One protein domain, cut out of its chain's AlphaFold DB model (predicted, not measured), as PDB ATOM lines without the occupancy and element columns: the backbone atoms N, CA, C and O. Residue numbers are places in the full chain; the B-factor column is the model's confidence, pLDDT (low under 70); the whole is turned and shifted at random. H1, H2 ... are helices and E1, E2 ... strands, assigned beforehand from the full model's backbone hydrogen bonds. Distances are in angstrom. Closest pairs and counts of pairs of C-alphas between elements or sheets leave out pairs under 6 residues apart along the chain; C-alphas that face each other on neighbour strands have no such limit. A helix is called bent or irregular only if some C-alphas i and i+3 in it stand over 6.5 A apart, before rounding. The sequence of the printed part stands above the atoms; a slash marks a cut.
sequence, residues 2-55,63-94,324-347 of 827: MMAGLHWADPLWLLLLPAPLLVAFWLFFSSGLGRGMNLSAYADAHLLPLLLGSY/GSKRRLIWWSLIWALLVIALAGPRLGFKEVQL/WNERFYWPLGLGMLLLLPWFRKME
ATOM      1  N   MET A   2     124.841  96.043 168.351       37.59
ATOM      2  CA  MET A   2     125.610  94.884 168.846       37.59
ATOM      3  C   MET A   2     125.091  94.373 170.195       37.59
ATOM      4  O   MET A   2     124.544  95.141 170.984       37.59
ATOM      5  N   MET A   3     125.275  93.072 170.444       46.69
ATOM      6  CA  MET A   3     124.829  92.373 171.654       46.69
ATOM      7  C   MET A   3     125.390  93.031 172.924       46.69
ATOM      8  O   MET A   3     126.586  92.944 173.201       46.69
ATOM      9  N   ALA A   4     124.520  93.641 173.732       57.16
ATOM     10  CA  ALA A   4     124.868  94.115 175.069       57.16
ATOM     11  C   ALA A   4     124.980  92.914 176.025       57.16
ATOM     12  O   ALA A   4     124.023  92.569 176.718       57.16
ATOM     13  N   GLY A   5     126.139  92.249 176.008       73.94
ATOM     14  CA  GLY A   5     126.406  91.058 176.812       73.94
ATOM     15  C   GLY A   5     126.136  91.272 178.304       73.94
ATOM     16  O   GLY A   5     126.425  92.336 178.855       73.94
ATOM     17  N   LEU A   6     125.585  90.245 178.955       83.38
ATOM     18  CA  LEU A   6     125.424  90.209 180.406       83.38
ATOM     19  C   LEU A   6     126.799  90.053 181.059       83.38
ATOM     20  O   LEU A   6     127.420  88.996 180.948       83.38
ATOM     21  N   HIS A   7     127.245  91.088 181.761       87.38
ATOM     22  CA  HIS A   7     128.411  91.018 182.636       87.38
ATOM     23  C   HIS A   7     127.978  90.841 184.094       87.38
ATOM     24  O   HIS A   7     126.853  91.166 184.475       87.38
ATOM     25  N   TRP A   8     128.897  90.345 184.913       89.06
ATOM     26  CA  TRP A   8     128.757  90.244 186.364       89.06
ATOM     27  C   TRP A   8     129.788  91.164 187.016       89.06
ATOM     28  O   TRP A   8     130.872  91.353 186.461       89.06
ATOM     29  N   ALA A   9     129.456  91.750 188.163       88.19
ATOM     30  CA  ALA A   9     130.418  92.479 188.979       88.19
ATOM     31  C   ALA A   9     131.369  91.495 189.668       88.19
ATOM     32  O   ALA A   9     132.577  91.568 189.474       88.19
ATOM     33  N   ASP A  10     130.789  90.519 190.371       89.56
ATOM     34  CA  ASP A  10     131.491  89.555 191.214       89.56
ATOM     35  C   ASP A  10     130.937  88.139 190.959       89.56
ATOM     36  O   ASP A  10     130.140  87.613 191.745       89.56
ATOM     37  N   PRO A  11     131.324  87.477 189.849       91.00
ATOM     38  CA  PRO A  11     130.762  86.180 189.457       91.00
ATOM     39  C   PRO A  11     131.017  85.057 190.479       91.00
ATOM     40  O   PRO A  11     130.311  84.050 190.461       91.00
ATOM     41  N   LEU A  12     131.974  85.231 191.401       91.94
ATOM     42  CA  LEU A  12     132.269  84.279 192.477       91.94
ATOM     43  C   LEU A  12     131.062  84.011 193.393       91.94
ATOM     44  O   LEU A  12     130.916  82.889 193.880       91.94
ATOM     45  N   TRP A  13     130.151  84.975 193.576       91.38
ATOM     46  CA  TRP A  13     128.932  84.763 194.370       91.38
ATOM     47  C   TRP A  13     128.040  83.646 193.813       91.38
ATOM     48  O   TRP A  13     127.357  82.969 194.584       91.38
ATOM     49  N   LEU A  14     128.088  83.378 192.502       90.75
ATOM     50  CA  LEU A  14     127.312  82.309 191.861       90.75
ATOM     51  C   LEU A  14     127.686  80.904 192.377       90.75
ATOM     52  O   LEU A  14     126.871  79.987 192.279       90.75
ATOM     53  N   LEU A  15     128.851  80.734 193.018       91.69
ATOM     54  CA  LEU A  15     129.237  79.490 193.701       91.69
ATOM     55  C   LEU A  15     128.330  79.147 194.901       91.69
ATOM     56  O   LEU A  15     128.294  77.995 195.331       91.69
ATOM     57  N   LEU A  16     127.549  80.105 195.419       90.88
ATOM     58  CA  LEU A  16     126.551  79.862 196.468       90.88
ATOM     59  C   LEU A  16     125.233  79.268 195.946       90.88
ATOM     60  O   LEU A  16     124.456  78.726 196.732       90.88
ATOM     61  N   LEU A  17     124.951  79.341 194.643       90.81
ATOM     62  CA  LEU A  17     123.692  78.877 194.044       90.81
ATOM     63  C   LEU A  17     123.350  77.390 194.352       90.81
ATOM     64  O   LEU A  17     122.184  77.120 194.651       90.81
ATOM     65  N   PRO A  18     124.298  76.422 194.399       90.75
ATOM     66  CA  PRO A  18     124.009  75.041 194.819       90.75
ATOM     67  C   PRO A  18     123.777  74.828 196.330       90.75
ATOM     68  O   PRO A  18     123.346  73.738 196.710       90.75
ATOM     69  N   ALA A  19     124.007  75.810 197.212       88.69
ATOM     70  CA  ALA A  19     123.844  75.641 198.667       88.69
ATOM     71  C   ALA A  19     122.484  75.038 199.111       88.69
ATOM     72  O   ALA A  19     122.492  74.076 199.886       88.69
ATOM     73  N   PRO A  20     121.307  75.478 198.610       85.25
ATOM     74  CA  PRO A  20     120.031  74.831 198.924       85.25
ATOM     75  C   PRO A  20     119.924  73.371 198.451       85.25
ATOM     76  O   PRO A  20     119.173  72.603 199.056       85.25
ATOM     77  N   LEU A  21     120.662  72.954 197.414       85.00
ATOM     78  CA  LEU A  21     120.729  71.547 196.996       85.00
ATOM     79  C   LEU A  21     121.571  70.720 197.975       85.00
ATOM     80  O   LEU A  21     121.163  69.616 198.328       85.00
ATOM     81  N   LEU A  22     122.680  71.269 198.482       86.31
ATOM     82  CA  LEU A  22     123.486  70.636 199.535       86.31
ATOM     83  C   LEU A  22     122.680  70.471 200.834       86.31
ATOM     84  O   LEU A  22     122.677  69.393 201.426       86.31
ATOM     85  N   VAL A  23     121.905  71.489 201.231       84.25
ATOM     86  CA  VAL A  23     120.978  71.397 202.375       84.25
ATOM     87  C   VAL A  23     119.870  70.367 202.117       84.25
ATOM     88  O   VAL A  23     119.547  69.577 203.003       84.25
ATOM     89  N   ALA A  24     119.305  70.314 200.906       82.06
ATOM     90  CA  ALA A  24     118.304  69.312 200.535       82.06
ATOM     91  C   ALA A  24     118.857  67.875 200.592       82.06
ATOM     92  O   ALA A  24     118.177  66.973 201.085       82.06
ATOM     93  N   PHE A  25     120.090  67.677 200.122       84.19
ATOM     94  CA  PHE A  25     120.823  66.415 200.161       84.19
ATOM     95  C   PHE A  25     121.119  65.998 201.609       84.19
ATOM     96  O   PHE A  25     120.746  64.901 202.024       84.19
ATOM     97  N   TRP A  26     121.673  66.900 202.422       82.81
ATOM     98  CA  TRP A  26     121.938  66.655 203.842       82.81
ATOM     99  C   TRP A  26     120.661  66.304 204.622       82.81
ATOM    100  O   TRP A  26     120.647  65.331 205.377       82.81
ATOM    101  N   LEU A  27     119.549  67.014 204.388       79.44
ATOM    102  CA  LEU A  27     118.241  66.699 204.981       79.44
ATOM    103  C   LEU A  27     117.678  65.348 204.505       79.44
ATOM    104  O   LEU A  27     116.997  64.662 205.268       79.44
ATOM    105  N   PHE A  28     117.945  64.944 203.261       76.56
ATOM    106  CA  PHE A  28     117.534  63.638 202.747       76.56
ATOM    107  C   PHE A  28     118.281  62.510 203.471       76.56
ATOM    108  O   PHE A  28     117.632  61.664 204.095       76.56
ATOM    109  N   PHE A  29     119.619  62.553 203.471       76.12
ATOM    110  CA  PHE A  29     120.485  61.533 204.074       76.12
ATOM    111  C   PHE A  29     120.354  61.457 205.603       76.12
ATOM    112  O   PHE A  29     120.167  60.365 206.142       76.12
ATOM    113  N   SER A  30     120.343  62.590 206.316       70.38
ATOM    114  CA  SER A  30     120.126  62.608 207.776       70.38
ATOM    115  C   SER A  30     118.755  62.042 208.172       70.38
ATOM    116  O   SER A  30     118.645  61.318 209.164       70.38
ATOM    117  N   SER A  31     117.714  62.258 207.354       64.88
ATOM    118  CA  SER A  31     116.409  61.615 207.565       64.88
ATOM    119  C   SER A  31     116.416  60.101 207.302       64.88
ATOM    120  O   SER A  31     115.476  59.415 207.704       64.88
ATOM    121  N   GLY A  32     117.442  59.567 206.634       58.69
ATOM    122  CA  GLY A  32     117.707  58.132 206.539       58.69
ATOM    123  C   GLY A  32     118.226  57.579 207.866       58.69
ATOM    124  O   GLY A  32     117.578  56.718 208.458       58.69
ATOM    125  N   LEU A  33     119.331  58.138 208.375       52.03
ATOM    126  CA  LEU A  33     119.962  57.707 209.633       52.03
ATOM    127  C   LEU A  33     118.973  57.738 210.813       52.03
ATOM    128  O   LEU A  33     118.835  56.753 211.535       52.03
ATOM    129  N   GLY A  34     118.202  58.823 210.952       51.50
ATOM    130  CA  GLY A  34     117.203  58.975 212.018       51.50
ATOM    131  C   GLY A  34     115.994  58.026 211.951       51.50
ATOM    132  O   GLY A  34     115.162  58.054 212.853       51.50
ATOM    133  N   ARG A  35     115.859  57.193 210.906       50.44
ATOM    134  CA  ARG A  35     114.816  56.150 210.805       50.44
ATOM    135  C   ARG A  35     115.291  54.758 211.228       50.44
ATOM    136  O   ARG A  35     114.454  53.871 211.339       50.44
ATOM    137  N   GLY A  36     116.591  54.567 211.467       48.97
ATOM    138  CA  GLY A  36     117.166  53.272 211.853       48.97
ATOM    139  C   GLY A  36     116.911  52.861 213.309       48.97
ATOM    140  O   GLY A  36     117.060  51.689 213.647       48.97
ATOM    141  N   MET A  37     116.499  53.791 214.178       52.47
ATOM    142  CA  MET A  37     116.059  53.446 215.530       52.47
ATOM    143  C   MET A  37     114.673  52.794 215.479       52.47
ATOM    144  O   MET A  37     113.650  53.476 215.414       52.47
ATOM    145  N   ASN A  38     114.648  51.464 215.556       55.19
ATOM    146  CA  ASN A  38     113.433  50.684 215.785       55.19
ATOM    147  C   ASN A  38     112.864  51.008 217.177       55.19
ATOM    148  O   ASN A  38     113.126  50.292 218.138       55.19
ATOM    149  N   LEU A  39     112.071  52.076 217.313       57.50
ATOM    150  CA  LEU A  39     111.394  52.396 218.582       57.50
ATOM    151  C   LEU A  39     110.447  51.270 219.027       57.50
ATOM    152  O   LEU A  39     110.254  51.081 220.221       57.50
ATOM    153  N   SER A  40     109.950  50.462 218.087       58.91
ATOM    154  CA  SER A  40     109.228  49.205 218.330       58.91
ATOM    155  C   SER A  40     110.052  48.105 219.021       58.91
ATOM    156  O   SER A  40     109.476  47.107 219.438       58.91
ATOM    157  N   ALA A  41     111.375  48.258 219.141       65.50
ATOM    158  CA  ALA A  41     112.244  47.383 219.937       65.50
ATOM    159  C   ALA A  41     112.503  47.920 221.361       65.50
ATOM    160  O   ALA A  41     113.105  47.222 222.172       65.50
ATOM    161  N   TYR A  42     112.055  49.146 221.666       65.56
ATOM    162  CA  TYR A  42     112.234  49.811 222.966       65.56
ATOM    163  C   TYR A  42     110.910  50.200 223.647       65.56
ATOM    164  O   TYR A  42     110.903  50.497 224.838       65.56
ATOM    165  N   ALA A  43     109.793  50.199 222.915       67.50
ATOM    166  CA  ALA A  43     108.451  50.413 223.437       67.50
ATOM    167  C   ALA A  43     107.411  49.652 222.598       67.50
ATOM    168  O   ALA A  43     107.536  49.547 221.376       67.50
ATOM    169  N   ASP A  44     106.355  49.167 223.252       73.44
ATOM    170  CA  ASP A  44     105.236  48.511 222.579       73.44
ATOM    171  C   ASP A  44     104.503  49.444 221.607       73.44
ATOM    172  O   ASP A  44     104.302  50.634 221.872       73.44
ATOM    173  N   ALA A  45     104.005  48.874 220.506       69.19
ATOM    174  CA  ALA A  45     103.341  49.614 219.428       69.19
ATOM    175  C   ALA A  45     102.143  50.472 219.893       69.19
ATOM    176  O   ALA A  45     101.846  51.493 219.273       69.19
ATOM    177  N   HIS A  46     101.481  50.089 220.992       69.75
ATOM    178  CA  HIS A  46     100.359  50.831 221.576       69.75
ATOM    179  C   HIS A  46     100.787  51.971 222.528       69.75
ATOM    180  O   HIS A  46      99.984  52.861 222.800       69.75
ATOM    181  N   LEU A  47     102.041  51.983 223.002       70.62
ATOM    182  CA  LEU A  47     102.599  53.026 223.877       70.62
ATOM    183  C   LEU A  47     103.351  54.116 223.100       70.62
ATOM    184  O   LEU A  47     103.393  55.263 223.555       70.62
ATOM    185  N   LEU A  48     103.890  53.801 221.913       69.62
ATOM    186  CA  LEU A  48     104.550  54.777 221.030       69.62
ATOM    187  C   LEU A  48     103.762  56.097 220.851       69.62
ATOM    188  O   LEU A  48     104.390  57.150 220.955       69.62
ATOM    189  N   PRO A  49     102.430  56.107 220.612       66.81
ATOM    190  CA  PRO A  49     101.681  57.350 220.391       66.81
ATOM    191  C   PRO A  49     101.650  58.300 221.597       66.81
ATOM    192  O   PRO A  49     101.615  59.519 221.405       66.81
ATOM    193  N   LEU A  50     101.686  57.757 222.822       66.25
ATOM    194  CA  LEU A  50     101.760  58.539 224.061       66.25
ATOM    195  C   LEU A  50     103.195  59.024 224.307       66.25
ATOM    196  O   LEU A  50     103.407  60.216 224.518       66.25
ATOM    197  N   LEU A  51     104.179  58.123 224.218       67.75
ATOM    198  CA  LEU A  51     105.595  58.427 224.467       67.75
ATOM    199  C   LEU A  51     106.174  59.453 223.480       67.75
ATOM    200  O   LEU A  51     107.006  60.271 223.859       67.75
ATOM    201  N   LEU A  52     105.720  59.439 222.223       66.81
ATOM    202  CA  LEU A  52     106.152  60.377 221.178       66.81
ATOM    203  C   LEU A  52     105.329  61.674 221.119       66.81
ATOM    204  O   LEU A  52     105.535  62.469 220.205       66.81
ATOM    205  N   GLY A  53     104.382  61.894 222.039       49.47
ATOM    206  CA  GLY A  53     103.652  63.160 222.154       49.47
ATOM    207  C   GLY A  53     102.969  63.605 220.856       49.47
ATOM    208  O   GLY A  53     103.281  64.666 220.317       49.47
ATOM    209  N   SER A  54     102.025  62.810 220.339       48.09
ATOM    210  CA  SER A  54     101.242  63.114 219.121       48.09
ATOM    211  C   SER A  54     102.035  63.204 217.801       48.09
ATOM    212  O   SER A  54     101.571  63.797 216.825       48.09
ATOM    213  N   TYR A  55     103.188  62.533 217.687       48.81
ATOM    214  CA  TYR A  55     103.952  62.455 216.425       48.81
ATOM    215  C   TYR A  55     103.286  61.626 215.296       48.81
ATOM    216  O   TYR A  55     103.920  61.328 214.279       48.81
ATOM    217  N   GLY A  63     103.494  69.960 202.083       57.09
ATOM    218  CA  GLY A  63     103.981  71.322 202.343       57.09
ATOM    219  C   GLY A  63     105.508  71.483 202.310       57.09
ATOM    220  O   GLY A  63     105.997  72.558 201.972       57.09
ATOM    221  N   SER A  64     106.282  70.438 202.635       68.00
ATOM    222  CA  SER A  64     107.727  70.608 202.868       68.00
ATOM    223  C   SER A  64     108.532  70.827 201.585       68.00
ATOM    224  O   SER A  64     109.376  71.718 201.552       68.00
ATOM    225  N   LYS A  65     108.232  70.081 200.509       72.75
ATOM    226  CA  LYS A  65     108.913  70.256 199.212       72.75
ATOM    227  C   LYS A  65     108.632  71.628 198.591       72.75
ATOM    228  O   LYS A  65     109.551  72.254 198.081       72.75
ATOM    229  N   ARG A  66     107.387  72.124 198.684       78.31
ATOM    230  CA  ARG A  66     107.019  73.463 198.183       78.31
ATOM    231  C   ARG A  66     107.792  74.573 198.895       78.31
ATOM    232  O   ARG A  66     108.317  75.448 198.223       78.31
ATOM    233  N   ARG A  67     107.921  74.501 200.228       79.88
ATOM    234  CA  ARG A  67     108.737  75.459 200.996       79.88
ATOM    235  C   ARG A  67     110.204  75.436 200.585       79.88
ATOM    236  O   ARG A  67     110.768  76.500 200.389       79.88
ATOM    237  N   LEU A  68     110.793  74.249 200.430       83.44
ATOM    238  CA  LEU A  68     112.191  74.110 200.024       83.44
ATOM    239  C   LEU A  68     112.450  74.771 198.661       83.44
ATOM    240  O   LEU A  68     113.299  75.643 198.583       83.44
ATOM    241  N   ILE A  69     111.657  74.440 197.633       85.44
ATOM    242  CA  ILE A  69     111.765  75.039 196.286       85.44
ATOM    243  C   ILE A  69     111.648  76.571 196.336       85.44
ATOM    244  O   ILE A  69     112.383  77.279 195.659       85.44
ATOM    245  N   TRP A  70     110.724  77.082 197.148       85.88
ATOM    246  CA  TRP A  70     110.441  78.510 197.252       85.88
ATOM    247  C   TRP A  70     111.558  79.288 197.969       85.88
ATOM    248  O   TRP A  70     111.970  80.342 197.493       85.88
ATOM    249  N   TRP A  71     112.137  78.724 199.036       86.81
ATOM    250  CA  TRP A  71     113.356  79.264 199.650       86.81
ATOM    251  C   TRP A  71     114.580  79.153 198.728       86.81
ATOM    252  O   TRP A  71     115.385  80.078 198.702       86.81
ATOM    253  N   SER A  72     114.695  78.096 197.912       90.31
ATOM    254  CA  SER A  72     115.742  77.994 196.882       90.31
ATOM    255  C   SER A  72     115.626  79.086 195.812       90.31
ATOM    256  O   SER A  72     116.647  79.582 195.348       90.31
ATOM    257  N   LEU A  73     114.405  79.480 195.431       91.56
ATOM    258  CA  LEU A  73     114.168  80.566 194.474       91.56
ATOM    259  C   LEU A  73     114.573  81.930 195.051       91.56
ATOM    260  O   LEU A  73     115.257  82.697 194.377       91.56
ATOM    261  N   ILE A  74     114.201  82.211 196.306       91.00
ATOM    262  CA  ILE A  74     114.621  83.431 197.018       91.00
ATOM    263  C   ILE A  74     116.150  83.469 197.144       91.00
ATOM    264  O   ILE A  74     116.764  84.485 196.833       91.00
ATOM    265  N   TRP A  75     116.773  82.350 197.528       93.31
ATOM    266  CA  TRP A  75     118.231  82.222 197.605       93.31
ATOM    267  C   TRP A  75     118.910  82.500 196.261       93.31
ATOM    268  O   TRP A  75     119.824  83.316 196.202       93.31
ATOM    269  N   ALA A  76     118.434  81.887 195.172       93.31
ATOM    270  CA  ALA A  76     118.980  82.114 193.838       93.31
ATOM    271  C   ALA A  76     118.875  83.588 193.413       93.31
ATOM    272  O   ALA A  76     119.836  84.129 192.877       93.31
ATOM    273  N   LEU A  77     117.759  84.265 193.701       93.12
ATOM    274  CA  LEU A  77     117.586  85.689 193.395       93.12
ATOM    275  C   LEU A  77     118.523  86.594 194.208       93.12
ATOM    276  O   LEU A  77     119.092  87.528 193.648       93.12
ATOM    277  N   LEU A  78     118.745  86.298 195.492       92.75
ATOM    278  CA  LEU A  78     119.703  87.034 196.324       92.75
ATOM    279  C   LEU A  78     121.156  86.795 195.878       92.75
ATOM    280  O   LEU A  78     121.933  87.742 195.806       92.75
ATOM    281  N   VAL A  79     121.511  85.560 195.509       94.00
ATOM    282  CA  VAL A  79     122.830  85.211 194.949       94.00
ATOM    283  C   VAL A  79     123.068  85.892 193.596       94.00
ATOM    284  O   VAL A  79     124.148  86.425 193.357       94.00
ATOM    285  N   ILE A  80     122.052  85.937 192.727       93.56
ATOM    286  CA  ILE A  80     122.115  86.659 191.450       93.56
ATOM    287  C   ILE A  80     122.249  88.168 191.693       93.56
ATOM    288  O   ILE A  80     123.017  88.809 190.989       93.56
ATOM    289  N   ALA A  81     121.566  88.745 192.689       93.50
ATOM    290  CA  ALA A  81     121.751  90.153 193.048       93.50
ATOM    291  C   ALA A  81     123.181  90.442 193.547       93.50
ATOM    292  O   ALA A  81     123.800  91.390 193.071       93.50
ATOM    293  N   LEU A  82     123.725  89.596 194.432       93.12
ATOM    294  CA  LEU A  82     125.100  89.696 194.947       93.12
ATOM    295  C   LEU A  82     126.166  89.591 193.848       93.12
ATOM    296  O   LEU A  82     127.160  90.304 193.900       93.12
ATOM    297  N   ALA A  83     125.946  88.766 192.822       93.81
ATOM    298  CA  ALA A  83     126.850  88.672 191.672       93.81
ATOM    299  C   ALA A  83     126.867  89.938 190.780       93.81
ATOM    300  O   ALA A  83     127.708  90.056 189.887       93.81
ATOM    301  N   GLY A  84     125.947  90.887 191.001       92.00
ATOM    302  CA  GLY A  84     125.934  92.203 190.360       92.00
ATOM    303  C   GLY A  84     125.752  92.165 188.837       92.00
ATOM    304  O   GLY A  84     126.673  92.546 188.114       92.00
ATOM    305  N   PRO A  85     124.593  91.720 188.310       93.69
ATOM    306  CA  PRO A  85     124.333  91.693 186.876       93.69
ATOM    307  C   PRO A  85     124.389  93.108 186.295       93.69
ATOM    308  O   PRO A  85     123.736  94.032 186.788       93.69
ATOM    309  N   ARG A  86     125.160  93.268 185.224       89.75
ATOM    310  CA  ARG A  86     125.422  94.515 184.504       89.75
ATOM    311  C   ARG A  86     124.987  94.340 183.047       89.75
ATOM    312  O   ARG A  86     125.386  93.378 182.392       89.75
ATOM    313  N   LEU A  87     124.137  95.243 182.551       87.19
ATOM    314  CA  LEU A  87     123.516  95.153 181.220       87.19
ATOM    315  C   LEU A  87     123.547  96.502 180.502       87.19
ATOM    316  O   LEU A  87     122.870  97.458 180.901       87.19
ATOM    317  N   GLY A  88     124.309  96.533 179.409       82.75
ATOM    318  CA  GLY A  88     124.650  97.748 178.676       82.75
ATOM    319  C   GLY A  88     125.669  98.614 179.419       82.75
ATOM    320  O   GLY A  88     125.846  98.516 180.634       82.75
ATOM    321  N   PHE A  89     126.316  99.506 178.684       82.31
ATOM    322  CA  PHE A  89     127.327 100.428 179.192       82.31
ATOM    323  C   PHE A  89     127.093 101.835 178.635       82.31
ATOM    324  O   PHE A  89     126.395 102.007 177.636       82.31
ATOM    325  N   LYS A  90     127.683 102.838 179.280       79.38
ATOM    326  CA  LYS A  90     127.905 104.171 178.720       79.38
ATOM    327  C   LYS A  90     129.387 104.293 178.390       79.38
ATOM    328  O   LYS A  90     130.230 103.994 179.236       79.38
ATOM    329  N   GLU A  91     129.696 104.690 177.164       76.31
ATOM    330  CA  GLU A  91     131.066 105.019 176.778       76.31
ATOM    331  C   GLU A  91     131.397 106.435 177.248       76.31
ATOM    332  O   GLU A  91     130.619 107.366 177.046       76.31
ATOM    333  N   VAL A  92     132.531 106.571 177.930       66.12
ATOM    334  CA  VAL A  92     133.039 107.839 178.457       66.12
ATOM    335  C   VAL A  92     134.488 107.970 178.008       66.12
ATOM    336  O   VAL A  92     135.287 107.042 178.164       66.12
ATOM    337  N   GLN A  93     134.824 109.113 177.416       58.00
ATOM    338  CA  GLN A  93     136.198 109.421 177.028       58.00
ATOM    339  C   GLN A  93     137.010 109.714 178.294       58.00
ATOM    340  O   GLN A  93     136.562 110.472 179.156       58.00
ATOM    341  N   LEU A  94     138.187 109.099 178.435       54.03
ATOM    342  CA  LEU A  94     139.088 109.424 179.540       54.03
ATOM    343  C   LEU A  94     139.692 110.818 179.350       54.03
ATOM    344  O   LEU A  94     139.982 111.237 178.229       54.03
ATOM    345  N   TRP A 324     129.707 100.360 183.032       83.75
ATOM    346  CA  TRP A 324     128.612  99.391 182.968       83.75
ATOM    347  C   TRP A 324     127.404  99.820 183.808       83.75
ATOM    348  O   TRP A 324     127.556 100.232 184.955       83.75
ATOM    349  N   ASN A 325     126.193  99.671 183.265       86.62
ATOM    350  CA  ASN A 325     124.960  99.947 184.004       86.62
ATOM    351  C   ASN A 325     124.577  98.726 184.855       86.62
ATOM    352  O   ASN A 325     124.269  97.654 184.326       86.62
ATOM    353  N   GLU A 326     124.568  98.891 186.175       89.44
ATOM    354  CA  GLU A 326     124.208  97.828 187.118       89.44
ATOM    355  C   GLU A 326     122.696  97.592 187.171       89.44
ATOM    356  O   GLU A 326     121.907  98.525 187.043       89.44
ATOM    357  N   ARG A 327     122.279  96.334 187.366       91.38
ATOM    358  CA  ARG A 327     120.871  95.898 187.378       91.38
ATOM    359  C   ARG A 327     120.514  94.990 188.562       91.38
ATOM    360  O   ARG A 327     119.435  94.399 188.559       91.38
ATOM    361  N   PHE A 328     121.375  94.886 189.581       89.50
ATOM    362  CA  PHE A 328     121.186  94.011 190.756       89.50
ATOM    363  C   PHE A 328     119.852  94.227 191.495       89.50
ATOM    364  O   PHE A 328     119.325  93.310 192.124       89.50
ATOM    365  N   TYR A 329     119.282  95.430 191.394       91.00
ATOM    366  CA  TYR A 329     118.023  95.805 192.029       91.00
ATOM    367  C   TYR A 329     116.806  95.028 191.490       91.00
ATOM    368  O   TYR A 329     115.855  94.812 192.239       91.00
ATOM    369  N   TRP A 330     116.837  94.536 190.243       91.88
ATOM    370  CA  TRP A 330     115.770  93.696 189.674       91.88
ATOM    371  C   TRP A 330     115.615  92.341 190.398       91.88
ATOM    372  O   TRP A 330     114.539  92.085 190.950       91.88
ATOM    373  N   PRO A 331     116.643  91.463 190.452       92.56
ATOM    374  CA  PRO A 331     116.545  90.199 191.182       92.56
ATOM    375  C   PRO A 331     116.389  90.411 192.695       92.56
ATOM    376  O   PRO A 331     115.637  89.669 193.327       92.56
ATOM    377  N   LEU A 332     117.005  91.456 193.269       92.25
ATOM    378  CA  LEU A 332     116.825  91.817 194.679       92.25
ATOM    379  C   LEU A 332     115.359  92.152 195.000       92.25
ATOM    380  O   LEU A 332     114.787  91.572 195.923       92.25
ATOM    381  N   GLY A 333     114.730  93.031 194.213       90.00
ATOM    382  CA  GLY A 333     113.329  93.420 194.390       90.00
ATOM    383  C   GLY A 333     112.368  92.237 194.264       90.00
ATOM    384  O   GLY A 333     111.464  92.087 195.087       90.00
ATOM    385  N   LEU A 334     112.604  91.336 193.303       91.19
ATOM    386  CA  LEU A 334     111.816  90.109 193.155       91.19
ATOM    387  C   LEU A 334     112.004  89.149 194.347       91.19
ATOM    388  O   LEU A 334     111.029  88.569 194.827       91.19
ATOM    389  N   GLY A 335     113.229  89.022 194.870       90.12
ATOM    390  CA  GLY A 335     113.524  88.251 196.082       90.12
ATOM    391  C   GLY A 335     112.848  88.822 197.336       90.12
ATOM    392  O   GLY A 335     112.281  88.069 198.130       90.12
ATOM    393  N   MET A 336     112.826  90.150 197.490       88.00
ATOM    394  CA  MET A 336     112.124  90.831 198.586       88.00
ATOM    395  C   MET A 336     110.601  90.691 198.478       88.00
ATOM    396  O   MET A 336     109.948  90.384 199.477       88.00
ATOM    397  N   LEU A 337     110.029  90.834 197.276       87.50
ATOM    398  CA  LEU A 337     108.601  90.612 197.025       87.50
ATOM    399  C   LEU A 337     108.190  89.177 197.392       87.50
ATOM    400  O   LEU A 337     107.153  88.963 198.024       87.50
ATOM    401  N   LEU A 338     109.037  88.197 197.058       87.44
ATOM    402  CA  LEU A 338     108.850  86.799 197.438       87.44
ATOM    403  C   LEU A 338     108.945  86.557 198.951       87.44
ATOM    404  O   LEU A 338     108.339  85.602 199.410       87.44
ATOM    405  N   LEU A 339     109.620  87.384 199.755       86.38
ATOM    406  CA  LEU A 339     109.682  87.191 201.215       86.38
ATOM    407  C   LEU A 339     108.404  87.639 201.957       86.38
ATOM    408  O   LEU A 339     108.080  87.085 203.013       86.38
ATOM    409  N   LEU A 340     107.637  88.587 201.404       81.94
ATOM    410  CA  LEU A 340     106.440  89.168 202.042       81.94
ATOM    411  C   LEU A 340     105.396  88.155 202.571       81.94
ATOM    412  O   LEU A 340     104.866  88.388 203.662       81.94
ATOM    413  N   PRO A 341     105.082  87.027 201.892       75.06
ATOM    414  CA  PRO A 341     104.077  86.071 202.363       75.06
ATOM    415  C   PRO A 341     104.406  85.409 203.707       75.06
ATOM    416  O   PRO A 341     103.501  84.888 204.357       75.06
ATOM    417  N   TRP A 342     105.671  85.426 204.146       71.19
ATOM    418  CA  TRP A 342     106.070  84.874 205.447       71.19
ATOM    419  C   TRP A 342     105.801  85.820 206.624       71.19
ATOM    420  O   TRP A 342     105.660  85.354 207.754       71.19
ATOM    421  N   PHE A 343     105.670  87.127 206.376       67.75
ATOM    422  CA  PHE A 343     105.485  88.137 207.424       67.75
ATOM    423  C   PHE A 343     104.029  88.316 207.889       67.75
ATOM    424  O   PHE A 343     103.795  88.972 208.903       67.75
ATOM    425  N   ARG A 344     103.027  87.740 207.202       57.94
ATOM    426  CA  ARG A 344     101.609  87.835 207.613       57.94
ATOM    427  C   ARG A 344     100.911  86.475 207.619       57.94
ATOM    428  O   ARG A 344     100.540  85.934 206.582       57.94
ATOM    429  N   LYS A 345     100.630  85.972 208.824       55.28
ATOM    430  CA  LYS A 345      99.851  84.752 209.111       55.28
ATOM    431  C   LYS A 345      98.338  84.979 208.891       55.28
ATOM    432  O   LYS A 345      97.543  84.804 209.808       55.28
ATOM    433  N   MET A 346      97.953  85.455 207.703       46.25
ATOM    434  CA  MET A 346      96.632  86.037 207.424       46.25
ATOM    435  C   MET A 346      95.998  85.389 206.180       46.25
ATOM    436  O   MET A 346      96.463  85.574 205.057       46.25
ATOM    437  N   GLU A 347      94.928  84.615 206.376       56.94
ATOM    438  CA  GLU A 347      94.433  83.586 205.434       56.94
ATOM    439  C   GLU A 347      93.742  84.101 204.149       56.94
ATOM    440  O   GLU A 347      93.089  83.341 203.440       56.94
TER     441      GLU A 347
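What this domain is: This is residues 2 to 55, 63 to 94 and 324 to 347 of the 827 residues of the protein "VWFA domain-containing protein" of Magnetococcus massalia (strain MO-1) (UniProt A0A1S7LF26). This is a long, thin rod: helix H4 lies in the middle, with the line of H1 and H2 packed along one side and H5 along the other, both running opposite to it. A small three-stranded sheet sits at one end of these helices, while H2 runs on towards the far end, where a long link and the short H3 make a loose hook. The 110 printed residues hold, in order, E1, H1, H2, H3, H4, E2, E3 and H5; the sheet runs E1, E2, E3, all antiparallel, and the class is mixed, helices and strands. The whole is extended, with a radius of gyration of the C-alphas of 22.9 A and spans of 82 by 34 by 21 A.

How they stand to each other: Start at edge strand E1, residues 6 to 8, the antiparallel neighbour of inner strand E2, residues 85 to 93; look for N 7 and O 86 at 3.0 A. E2 bends by 62 degrees at residue 88. Its other neighbour is edge strand E3, residues 324 to 326, also antiparallel, with N 87 and O 325 at 3.0 A. The sheet is only just strongly twisted, its C-alphas lying up to 4.2 A off the best plane. Next come H1, residues 11 to 16, and H2, residues 19 to 33, which meet only through their link. The hub is H4, residues 63 to 82. H1 touches its residues 79 to 82 alone, opposite ways at a shallow tilt of 19 degrees; the closest C-alphas, of Trp 13 and Val 79, are 6.1 A apart. H2 touches H4 with residues 20 to 24 alone, opposite ways at a shallow tilt of 31 degrees; the closest C-alphas, of Pro 20 and Ser 72, are 5.7 A apart. H3, residues 48 to 51, touches no helix. H5, residues 329 to 342, touches residues 73 to 81 of H4 alone, opposite ways at a shallow tilt of 27 degrees; the C-alphas of Ile 74 and Gly 335 come closest, at 5.0 A. In H2 and H4 every O i to N i+4 pair is within hydrogen-bond range; H5 has 7 of 10, H1 has 0 of 2 but 3 of 3 O i to N i+3 pairs, and H3 is too short for an i+4 pair.

Where its parts are: Find C-alpha 6 at (125.424, 90.209, 180.406), where E1 begins. H2 measures 21.4 A, H4 29.0 A from C-alpha 63 at (103.981, 71.322, 202.343), and E2 23.5 A. H5 runs 21.0 A to C-alpha 342 at (106.070, 84.874, 205.447); it is only just irregular, C-alphas 338 and 341 being 6.9 A apart.

The domain as a whole: The two farthest C-alphas, of Asp 44 and Gln 93, are 82.1 A apart. Residues 56 to 62 and 95 to 323 are not printed, with C-alpha gaps of 16.6 A and 14.9 A. H2 to H3 is a long link of 14 residues. Residues 25 to 38 and 340 to 347 stand free. Mean pLDDT of the printed part is 77.2; 36 residues are under 70, among them 31 to 43 and 48 to 55.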